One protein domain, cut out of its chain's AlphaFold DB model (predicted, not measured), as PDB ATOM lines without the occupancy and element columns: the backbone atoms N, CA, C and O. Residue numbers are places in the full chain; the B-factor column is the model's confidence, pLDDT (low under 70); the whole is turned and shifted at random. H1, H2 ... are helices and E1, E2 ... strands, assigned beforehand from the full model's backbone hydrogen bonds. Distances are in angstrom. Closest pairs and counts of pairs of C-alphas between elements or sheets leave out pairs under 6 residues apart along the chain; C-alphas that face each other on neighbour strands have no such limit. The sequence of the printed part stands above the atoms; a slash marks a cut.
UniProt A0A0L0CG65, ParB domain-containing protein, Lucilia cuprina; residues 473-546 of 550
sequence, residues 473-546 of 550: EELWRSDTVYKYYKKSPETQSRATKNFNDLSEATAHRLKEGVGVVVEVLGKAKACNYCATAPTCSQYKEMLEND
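AT A GLANCE: This is residues 473 to 546 of the 550 residues of the protein "ParB domain-containing protein" of Lucilia cuprina (UniProt A0A0L0CG65). The model has two small lobes joined by a thin neck: at one end a three-stranded sheet of E2, E1 and E3 with the helix H1 over one face and the other face bare of named helices, at the other end the short helices H2 and H3 set among loops. Two stretches of chain make the neck, residues 477 to 480 leading into E1 and residues 521 to 525 leading away from E3, and the distance between the lobes makes the longest axis. The 74 printed residues include three named helices and three named strands, in the order E1, E2, H1, E3, H2, H3, and the sheet has the order E2, E1, E3, all antiparallel. The class is mixed, helices and strands, with 36 residues, under half, in named elements. The whole is loose, with a radius of gyration of the C-alphas of 16.0 A, and elongated, with spans of 49 by 25 by 16 A.

IN THESE COORDINATES: In the sheet, E1 is residues 481 to 485, 12.6 A from first to last C-alpha, and begins with C-alpha 481 at (278.724, 209.747, 277.639). E3, residues 516 to 520, is also 12.6 A long, and E2, residues 497 to 499, is a short strand of 3 residues. H1, residues 502 to 512, is the longest helix, 15.3 A from C-alpha 502 at (286.219, 211.545, 274.130) to C-alpha 512. H2 is the four residues 526 to 529. H3, residues 537 to 544, is 10.7 A long and ends with C-alpha 544 at (262.804, 207.344, 264.637).

HOW THE PARTS SIT: E1 is the inner strand of the sheet, and E2 and E3 are its edge strands. E1 and E3 are antiparallel, with 152 degrees between their directions; N 483 and O 518 are within hydrogen-bond range at 2.8 A, and so are N 516 and O 485 at 2.9 A. E2 and E1 form a hairpin and are antiparallel, also at 152 degrees, with N 482 and O 499 within hydrogen-bond range at 2.8 A. H1 is on the sheet, at a height over the sheet of 8.6 A, and lies over E1. It runs along the strands, its line and that of E1 standing at 12 degrees on the local plane. The closest C-alphas of E1 and H1 are those of Tyr 482 and Leu 502, 6.1 A apart; those of H1 and E3 are Ala 505 and Val 517, 6.6 A apart. With H1 on one face, the sheet and helix are two layers, one of strands and one of helix. E2, H1 and E3 form a split strand-helix-strand unit, two strands that run the same way with a helix between them in the chain and E1 between them in the sheet; its crossover is right-handed. H2 and H3 are not on the sheet, and H1 is apart from both. H2 and H3 are close but not clearly touching, their closest C-alphas being those of Cys 527 and Tyr 539, 6.8 A apart. In H1 and H3 every O i to N i+4 pair is within hydrogen-bond range, while H2 is too short for such a pair.

THE WHOLE: The two C-alphas farthest apart are those of Gly 513 and Thr 535, at 48.8 A. The first and last printed C-alphas, of Glu 473 and Asp 546, are 18.2 A apart. The link from E1 to E2 is long, with 11 residues; that from H2 to H3 is short, and the other three are tight. The printed part has no cut. The mean pLDDT of the printed part is 88.6, and no printed residue is under 70.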
ATOM      1  N   GLU A 473     268.627 222.113 276.100       82.88
ATOM      2  CA  GLU A 473     268.194 222.572 277.427       82.88
ATOM      3  C   GLU A 473     266.669 222.456 277.578       82.88
ATOM      4  O   GLU A 473     266.180 222.042 278.628       82.88
ATOM      5  N   GLU A 474     265.902 222.766 276.533       87.19
ATOM      6  CA  GLU A 474     264.441 222.622 276.515       87.19
ATOM      7  C   GLU A 474     264.007 221.150 276.479       87.19
ATOM      8  O   GLU A 474     263.010 220.789 277.108       87.19
ATOM      9  N   LEU A 475     264.781 220.300 275.798       89.62
ATOM     10  CA  LEU A 475     264.570 218.855 275.682       89.62
ATOM     11  C   LEU A 475     264.998 218.061 276.924       89.62
ATOM     12  O   LEU A 475     264.698 216.868 277.031       89.62
ATOM     13  N   TRP A 476     265.697 218.704 277.863       87.50
ATOM     14  CA  TRP A 476     266.355 218.051 278.999       87.50
ATOM     15  C   TRP A 476     267.269 216.914 278.521       87.50
ATOM     16  O   TRP A 476     267.285 215.831 279.118       87.50
ATOM     17  N   ARG A 477     267.975 217.143 277.404       86.75
ATOM     18  CA  ARG A 477     268.873 216.151 276.815       86.75
ATOM     19  C   ARG A 477     270.046 215.933 277.768       86.75
ATOM     20  O   ARG A 477     270.637 216.885 278.272       86.75
ATOM     21  N   SER A 478     270.336 214.674 278.088       85.19
ATOM     22  CA  SER A 478     271.519 214.347 278.888       85.19
ATOM     23  C   SER A 478     272.795 214.624 278.099       85.19
ATOM     24  O   SER A 478     272.778 214.540 276.880       85.19
ATOM     25  N   ASP A 479     273.919 214.857 278.769       84.69
ATOM     26  CA  ASP A 479     275.203 214.958 278.072       84.69
ATOM     27  C   ASP A 479     275.582 213.623 277.404       84.69
ATOM     28  O   ASP A 479     275.225 212.541 277.889       84.69
ATOM     29  N   THR A 480     276.338 213.697 276.306       87.88
ATOM     30  CA  THR A 480     276.961 212.525 275.678       87.88
ATOM     31  C   THR A 480     277.939 211.867 276.648       87.88
ATOM     32  O   THR A 480     278.769 212.528 277.275       87.88
ATOM     33  N   VAL A 481     277.859 210.541 276.761       91.12
ATOM     34  CA  VAL A 481     278.724 209.747 277.639       91.12
ATOM     35  C   VAL A 481     279.572 208.797 276.807       91.12
ATOM     36  O   VAL A 481     279.064 207.961 276.063       91.12
ATOM     37  N   TYR A 482     280.883 208.851 277.014       92.69
ATOM     38  CA  TYR A 482     281.843 207.946 276.393       92.69
ATOM     39  C   TYR A 482     282.093 206.757 277.317       92.69
ATOM     40  O   TYR A 482     282.717 206.870 278.376       92.69
ATOM     41  N   LYS A 483     281.573 205.593 276.932       92.69
ATOM     42  CA  LYS A 483     281.630 204.360 277.719       92.69
ATOM     43  C   LYS A 483     282.809 203.504 277.275       92.69
ATOM     44  O   LYS A 483     282.850 203.021 276.147       92.69
ATOM     45  N   TYR A 484     283.760 203.279 278.170       94.38
ATOM     46  CA  TYR A 484     284.864 202.351 277.955       94.38
ATOM     47  C   TYR A 484     284.477 200.938 278.401       94.38
ATOM     48  O   TYR A 484     284.097 200.716 279.556       94.38
ATOM     49  N   TYR A 485     284.636 199.971 277.502       93.62
ATOM     50  CA  TYR A 485     284.452 198.552 277.767       93.62
ATOM     51  C   TYR A 485     285.780 197.815 277.601       93.62
ATOM     52  O   TYR A 485     286.401 197.854 276.537       93.62
ATOM     53  N   LYS A 486     286.212 197.109 278.652       91.50
ATOM     54  CA  LYS A 486     287.440 196.301 278.610       91.50
ATOM     55  C   LYS A 486     287.309 195.092 277.671       91.50
ATOM     56  O   LYS A 486     288.303 194.672 277.082       91.50
ATOM     57  N   LYS A 487     286.098 194.545 277.520       86.69
ATOM     58  CA  LYS A 487     285.717 193.521 276.526       86.69
ATOM     59  C   LYS A 487     284.651 194.077 275.576       86.69
ATOM     60  O   LYS A 487     284.115 195.141 275.846       86.69
ATOM     61  N   SER A 488     284.340 193.384 274.476       81.00
ATOM     62  CA  SER A 488     283.306 193.850 273.530       81.00
ATOM     63  C   SER A 488     281.976 194.144 274.259       81.00
ATOM     64  O   SER A 488     281.580 193.313 275.087       81.00
ATOM     65  N   PRO A 489     281.277 195.258 273.954       76.06
ATOM     66  CA  PRO A 489     279.957 195.587 274.501       76.06
ATOM     67  C   PRO A 489     278.915 194.473 274.316       76.06
ATOM     68  O   PRO A 489     278.031 194.324 275.150       76.06
ATOM     69  N   GLU A 490     279.065 193.632 273.286       80.62
ATOM     70  CA  GLU A 490     278.217 192.449 273.047       80.62
ATOM     71  C   GLU A 490     278.380 191.366 274.127       80.62
ATOM     72  O   GLU A 490     277.464 190.605 274.422       80.62
ATOM     73  N   THR A 491     279.564 191.297 274.739       79.88
ATOM     74  CA  THR A 491     279.925 190.300 275.763       79.88
ATOM     75  C   THR A 491     279.927 190.870 277.180       79.88
ATOM     76  O   THR A 491     280.024 190.124 278.155       79.88
ATOM     77  N   GLN A 492     279.857 192.196 277.310       81.31
ATOM     78  CA  GLN A 492     279.952 192.914 278.572       81.31
ATOM     79  C   GLN A 492     278.824 193.946 278.664       81.31
ATOM     80  O   GLN A 492     278.919 195.040 278.120       81.31
ATOM     81  N   SER A 493     277.784 193.620 279.435       76.75
ATOM     82  CA  SER A 493     276.563 194.435 279.548       76.75
ATOM     83  C   SER A 493     276.757 195.798 280.226       76.75
ATOM     84  O   SER A 493     275.954 196.707 280.030       76.75
ATOM     85  N   ARG A 494     277.814 195.975 281.027       85.62
ATOM     86  CA  ARG A 494     278.104 197.232 281.735       85.62
ATOM     87  C   ARG A 494     279.467 197.771 281.347       85.62
ATOM     88  O   ARG A 494     280.447 197.031 281.372       85.62
ATOM     89  N   ALA A 495     279.540 199.066 281.062       89.12
ATOM     90  CA  ALA A 495     280.808 199.745 280.834       89.12
ATOM     91  C   ALA A 495     281.729 199.600 282.054       89.12
ATOM     92  O   ALA A 495     281.281 199.630 283.200       89.12
ATOM     93  N   THR A 496     283.026 199.443 281.804       91.50
ATOM     94  CA  THR A 496     284.044 199.408 282.860       91.50
ATOM     95  C   THR A 496     284.236 200.796 283.464       91.50
ATOM     96  O   THR A 496     284.455 200.918 284.668       91.50
ATOM     97  N   LYS A 497     284.156 201.842 282.632       90.81
ATOM     98  CA  LYS A 497     284.263 203.236 283.066       90.81
ATOM     99  C   LYS A 497     283.557 204.171 282.084       90.81
ATOM    100  O   LYS A 497     283.576 203.915 280.885       90.81
ATOM    101  N   ASN A 498     282.985 205.257 282.594       92.19
ATOM    102  CA  ASN A 498     282.345 206.301 281.794       92.19
ATOM    103  C   ASN A 498     283.171 207.589 281.855       92.19
ATOM    104  O   ASN A 498     283.795 207.877 282.880       92.19
ATOM    105  N   PHE A 499     283.133 208.353 280.772       91.75
ATOM    106  CA  PHE A 499     283.795 209.641 280.616       91.75
ATOM    107  C   PHE A 499     282.826 210.640 279.990       91.75
ATOM    108  O   PHE A 499     281.933 210.247 279.240       91.75
ATOM    109  N   ASN A 500     283.042 211.921 280.267       87.06
ATOM    110  CA  ASN A 500     282.276 213.014 279.660       87.06
ATOM    111  C   ASN A 500     283.027 213.653 278.477       87.06
ATOM    112  O   ASN A 500     282.520 214.574 277.855       87.06
ATOM    113  N   ASP A 501     284.242 213.180 278.186       90.56
ATOM    114  CA  ASP A 501     285.098 213.676 277.111       90.56
ATOM    115  C   ASP A 501     285.729 212.502 276.346       90.56
ATOM    116  O   ASP A 501     286.233 211.538 276.939       90.56
ATOM    117  N   LEU A 502     285.700 212.587 275.014       90.31
ATOM    118  CA  LEU A 502     286.219 211.545 274.130       90.31
ATOM    119  C   LEU A 502     287.738 211.386 274.261       90.31
ATOM    120  O   LEU A 502     288.254 210.266 274.175       90.31
ATOM    121  N   SER A 503     288.465 212.482 274.479       89.81
ATOM    122  CA  SER A 503     289.924 212.467 274.602       89.81
ATOM    123  C   SER A 503     290.343 211.751 275.881       89.81
ATOM    124  O   SER A 503     291.244 210.913 275.842       89.81
ATOM    125  N   GLU A 504     289.652 211.997 276.997       92.25
ATOM    126  CA  GLU A 504     289.875 211.278 278.255       92.25
ATOM    127  C   GLU A 504     289.552 209.784 278.138       92.25
ATOM    128  O   GLU A 504     290.341 208.940 278.581       92.25
ATOM    129  N   ALA A 505     288.429 209.440 277.500       91.38
ATOM    130  CA  ALA A 505     288.053 208.049 277.257       91.38
ATOM    131  C   ALA A 505     289.099 207.326 276.397       91.38
ATOM    132  O   ALA A 505     289.500 206.195 276.692       91.38
ATOM    133  N   THR A 506     289.589 208.005 275.358       90.75
ATOM    134  CA  THR A 506     290.612 207.483 274.448       90.75
ATOM    135  C   THR A 506     291.955 207.331 275.154       90.75
ATOM    136  O   THR A 506     292.586 206.281 275.041       90.75
ATOM    137  N   ALA A 507     292.376 208.322 275.944       92.50
ATOM    138  CA  ALA A 507     293.594 208.248 276.744       92.50
ATOM    139  C   ALA A 507     293.538 207.089 277.750       92.50
ATOM    140  O   ALA A 507     294.523 206.371 277.935       92.50
ATOM    141  N   HIS A 508     292.375 206.852 278.364       92.00
ATOM    142  CA  HIS A 508     292.182 205.711 279.251       92.00
ATOM    143  C   HIS A 508     292.279 204.373 278.512       92.00
ATOM    144  O   HIS A 508     292.992 203.485 278.975       92.00
ATOM    145  N   ARG A 509     291.629 204.240 277.348       94.06
ATOM    146  CA  ARG A 509     291.747 203.044 276.497       94.06
ATOM    147  C   ARG A 509     293.203 202.776 276.107       94.06
ATOM    148  O   ARG A 509     293.659 201.642 276.208       94.06
ATOM    149  N   LEU A 510     293.940 203.810 275.693       92.06
ATOM    150  CA  LEU A 510     295.359 203.695 275.335       92.06
ATOM    151  C   LEU A 510     296.208 203.239 276.527       92.06
ATOM    152  O   LEU A 510     297.075 202.386 276.364       92.06
ATOM    153  N   LYS A 511     295.927 203.761 277.727       93.69
ATOM    154  CA  LYS A 511     296.606 203.356 278.964       93.69
ATOM    155  C   LYS A 511     296.349 201.889 279.327       93.69
ATOM    156  O   LYS A 511     297.264 201.218 279.790       93.69
ATOM    157  N   GLU A 512     295.125 201.399 279.150       92.12
ATOM    158  CA  GLU A 512     294.778 199.998 279.431       92.12
ATOM    159  C   GLU A 512     295.298 199.030 278.352       92.12
ATOM    160  O   GLU A 512     295.438 197.837 278.617       92.12
ATOM    161  N   GLY A 513     295.576 199.521 277.138       88.19
ATOM    162  CA  GLY A 513     296.129 198.742 276.023       88.19
ATOM    163  C   GLY A 513     295.147 197.761 275.366       88.19
ATOM    164  O   GLY A 513     295.503 197.091 274.399       88.19
ATOM    165  N   VAL A 514     293.911 197.676 275.864       88.56
ATOM    166  CA  VAL A 514     292.833 196.797 275.382       88.56
ATOM    167  C   VAL A 514     291.478 197.511 275.476       88.56
ATOM    168  O   VAL A 514     291.369 198.569 276.088       88.56
ATOM    169  N   GLY A 515     290.433 196.929 274.883       90.62
ATOM    170  CA  GLY A 515     289.060 197.433 274.984       90.62
ATOM    171  C   GLY A 515     288.662 198.457 273.916       90.62
ATOM    172  O   GLY A 515     289.433 198.799 273.010       90.62
ATOM    173  N   VAL A 516     287.423 198.935 274.023       92.56
ATOM    174  CA  VAL A 516     286.774 199.857 273.080       92.56
ATOM    175  C   VAL A 516     286.073 200.988 273.829       92.56
ATOM    176  O   VAL A 516     285.593 200.802 274.945       92.56
ATOM    177  N   VAL A 517     286.040 202.170 273.216       91.69
ATOM    178  CA  VAL A 517     285.225 203.300 273.671       91.69
ATOM    179  C   VAL A 517     284.020 203.385 272.749       91.69
ATOM    180  O   VAL A 517     284.184 203.406 271.533       91.69
ATOM    181  N   VAL A 518     282.831 203.414 273.337       90.69
ATOM    182  CA  VAL A 518     281.560 203.595 272.636       90.69
ATOM    183  C   VAL A 518     281.000 204.949 273.035       90.69
ATOM    184  O   VAL A 518     280.839 205.232 274.224       90.69
ATOM    185  N   GLU A 519     280.727 205.787 272.043       92.06
ATOM    186  CA  GLU A 519     279.993 207.032 272.233       92.06
ATOM    187  C   GLU A 519     278.507 206.718 272.400       92.06
ATOM    188  O   GLU A 519     277.910 206.033 271.571       92.06
ATOM    189  N   VAL A 520     277.923 207.177 273.505       86.50
ATOM    190  CA  VAL A 520     276.485 207.087 273.756       86.50
ATOM    191  C   VAL A 520     275.952 208.503 273.802       86.50
ATOM    192  O   VAL A 520     276.189 209.224 274.775       86.50
ATOM    193  N   LEU A 521     275.269 208.891 272.728       85.12
ATOM    194  CA  LEU A 521     274.669 210.209 272.603       85.12
ATOM    195  C   LEU A 521     273.625 210.435 273.697       85.12
ATOM    196  O   LEU A 521     272.969 209.512 274.189       85.12
ATOM    197  N   GLY A 522     273.514 211.695 274.092       85.38
ATOM    198  CA  GLY A 522     272.510 212.149 275.030       85.38
ATOM    199  C   GLY A 522     271.091 211.938 274.523       85.38
ATOM    200  O   GLY A 522     270.796 212.311 273.390       85.38
ATOM    201  N   LYS A 523     270.199 211.423 275.375       89.69
ATOM    202  CA  LYS A 523     268.780 211.245 275.042       89.69
ATOM    203  C   LYS A 523     267.916 212.350 275.654       89.69
ATOM    204  O   LYS A 523     268.167 212.785 276.784       89.69
ATOM    205  N   ALA A 524     266.913 212.807 274.912       91.81
ATOM    206  CA  ALA A 524     265.930 213.799 275.338       91.81
ATOM    207  C   ALA A 524     264.879 213.176 276.268       91.81
ATOM    208  O   ALA A 524     264.461 212.039 276.076       91.81
ATOM    209  N   LYS A 525     264.437 213.933 277.281       89.25
ATOM    210  CA  LYS A 525     263.451 213.477 278.283       89.25
ATOM    211  C   LYS A 525     262.178 214.310 278.306       89.25
ATOM    212  O   LYS A 525     261.128 213.808 278.686       89.25
ATOM    213  N   ALA A 526     262.251 215.585 277.926       87.81
ATOM    214  CA  ALA A 526     261.123 216.505 278.063       87.81
ATOM    215  C   ALA A 526     259.913 216.106 277.203       87.81
ATOM    216  O   ALA A 526     258.777 216.394 277.577       87.81
ATOM    217  N   CYS A 527     260.143 215.436 276.069       88.56
ATOM    218  CA  CYS A 527     259.077 215.020 275.160       88.56
ATOM    219  C   CYS A 527     258.100 214.022 275.788       88.56
ATOM    220  O   CYS A 527     256.910 214.125 275.502       88.56
ATOM    221  N   ASN A 528     258.556 213.164 276.708       82.31
ATOM    222  CA  ASN A 528     257.696 212.207 277.422       82.31
ATOM    223  C   ASN A 528     256.654 212.903 278.310       82.31
ATOM    224  O   ASN A 528     255.654 212.308 278.686       82.31
ATOM    225  N   TYR A 529     256.873 214.179 278.630       80.19
ATOM    226  CA  TYR A 529     255.997 214.988 279.476       80.19
ATOM    227  C   TYR A 529     255.294 216.104 278.686       80.19
ATOM    228  O   TYR A 529     254.736 217.036 279.271       80.19
ATOM    229  N   CYS A 530     255.361 216.067 277.353       84.31
ATOM    230  CA  CYS A 530     254.844 217.120 276.491       84.31
ATOM    231  C   CYS A 530     253.505 216.713 275.864       84.31
ATOM    232  O   CYS A 530     253.458 215.842 275.002       84.31
ATOM    233  N   ALA A 531     252.426 217.418 276.218       80.50
ATOM    234  CA  ALA A 531     251.078 217.151 275.699       80.50
ATOM    235  C   ALA A 531     250.964 217.236 274.162       80.50
ATOM    236  O   ALA A 531     250.081 216.632 273.565       80.50
ATOM    237  N   THR A 532     251.865 217.973 273.508       83.94
ATOM    238  CA  THR A 532     251.875 218.145 272.049       83.94
ATOM    239  C   THR A 532     252.847 217.203 271.346       83.94
ATOM    240  O   THR A 532     253.019 217.315 270.136       83.94
ATOM    241  N   ALA A 533     253.518 216.296 272.068       87.12
ATOM    242  CA  ALA A 533     254.431 215.329 271.464       87.12
ATOM    243  C   ALA A 533     253.781 214.530 270.314       87.12
ATOM    244  O   ALA A 533     254.394 214.472 269.247       87.12
ATOM    245  N   PRO A 534     252.529 214.026 270.421       83.44
ATOM    246  CA  PRO A 534     251.897 213.253 269.343       83.44
ATOM    247  C   PRO A 534     251.781 213.999 268.002       83.44
ATOM    248  O   PRO A 534     251.800 213.382 266.933       83.44
ATOM    249  N   THR A 535     251.674 215.329 268.041       85.06
ATOM    250  CA  THR A 535     251.534 216.183 266.853       85.06
ATOM    251  C   THR A 535     252.837 216.871 266.443       85.06
ATOM    252  O   THR A 535     252.850 217.559 265.428       85.06
ATOM    253  N   CYS A 536     253.933 216.662 267.177       91.88
ATOM    254  CA  CYS A 536     255.206 217.349 266.980       91.88
ATOM    255  C   CYS A 536     256.123 216.585 266.007       91.88
ATOM    256  O   CYS A 536     256.538 215.464 266.309       91.88
ATOM    257  N   SER A 537     256.497 217.185 264.873       94.38
ATOM    258  CA  SER A 537     257.433 216.580 263.906       94.38
ATOM    259  C   SER A 537     258.823 216.332 264.499       94.38
ATOM    260  O   SER A 537     259.361 215.244 264.314       94.38
ATOM    261  N   GLN A 538     259.347 217.255 265.315       94.88
ATOM    262  CA  GLN A 538     260.610 217.048 266.039       94.88
ATOM    263  C   GLN A 538     260.573 215.776 266.906       94.88
ATOM    264  O   GLN A 538     261.539 215.022 266.945       94.88
ATOM    265  N   TYR A 539     259.460 215.516 267.606       93.12
ATOM    266  CA  TYR A 539     259.326 214.311 268.432       93.12
ATOM    267  C   TYR A 539     259.311 213.036 267.590       93.12
ATOM    268  O   TYR A 539     259.978 212.072 267.951       93.12
ATOM    269  N   LYS A 540     258.593 213.041 266.461       92.62
ATOM    270  CA  LYS A 540     258.551 211.900 265.536       92.62
ATOM    271  C   LYS A 540     259.942 211.562 265.005       92.62
ATOM    272  O   LYS A 540     260.336 210.405 265.060       92.62
ATOM    273  N   GLU A 541     260.707 212.570 264.594       93.75
ATOM    274  CA  GLU A 541     262.080 212.369 264.122       93.75
ATOM    275  C   GLU A 541     263.006 211.854 265.239       93.75
ATOM    276  O   GLU A 541     263.792 210.934 265.027       93.75
ATOM    277  N   MET A 542     262.881 212.380 266.462       92.81
ATOM    278  CA  MET A 542     263.655 211.873 267.603       92.81
ATOM    279  C   MET A 542     263.272 210.438 267.992       92.81
ATOM    280  O   MET A 542     264.137 209.677 268.414       92.81
ATOM    281  N   LEU A 543     262.004 210.043 267.849       90.56
ATOM    282  CA  LEU A 543     261.587 208.653 268.051       90.56
ATOM    283  C   LEU A 543     262.193 207.718 267.000       90.56
ATOM    284  O   LEU A 543     262.668 206.642 267.350       90.56
ATOM    285  N   GLU A 544     262.203 208.125 265.729       91.69
ATOM    286  CA  GLU A 544     262.804 207.344 264.637       91.69
ATOM    287  C   GLU A 544     264.316 207.149 264.828       91.69
ATOM    288  O   GLU A 544     264.850 206.089 264.498       91.69
ATOM    289  N   ASN A 545     264.987 208.141 265.418       89.00
ATOM    290  CA  ASN A 545     266.429 208.131 265.667       89.00
ATOM    291  C   ASN A 545     266.849 207.513 267.019       89.00
ATOM    292  O   ASN A 545     268.036 207.522 267.331       89.00
ATOM    293  N   ASP A 546     265.918 206.975 267.821       87.44
ATOM    294  CA  ASP A 546     266.177 206.488 269.196       87.44
ATOM    295  C   ASP A 546     266.794 207.559 270.133       87.44
ATOM    296  O   ASP A 546     267.570 207.286 271.056       87.44
TER     297      ASP A 546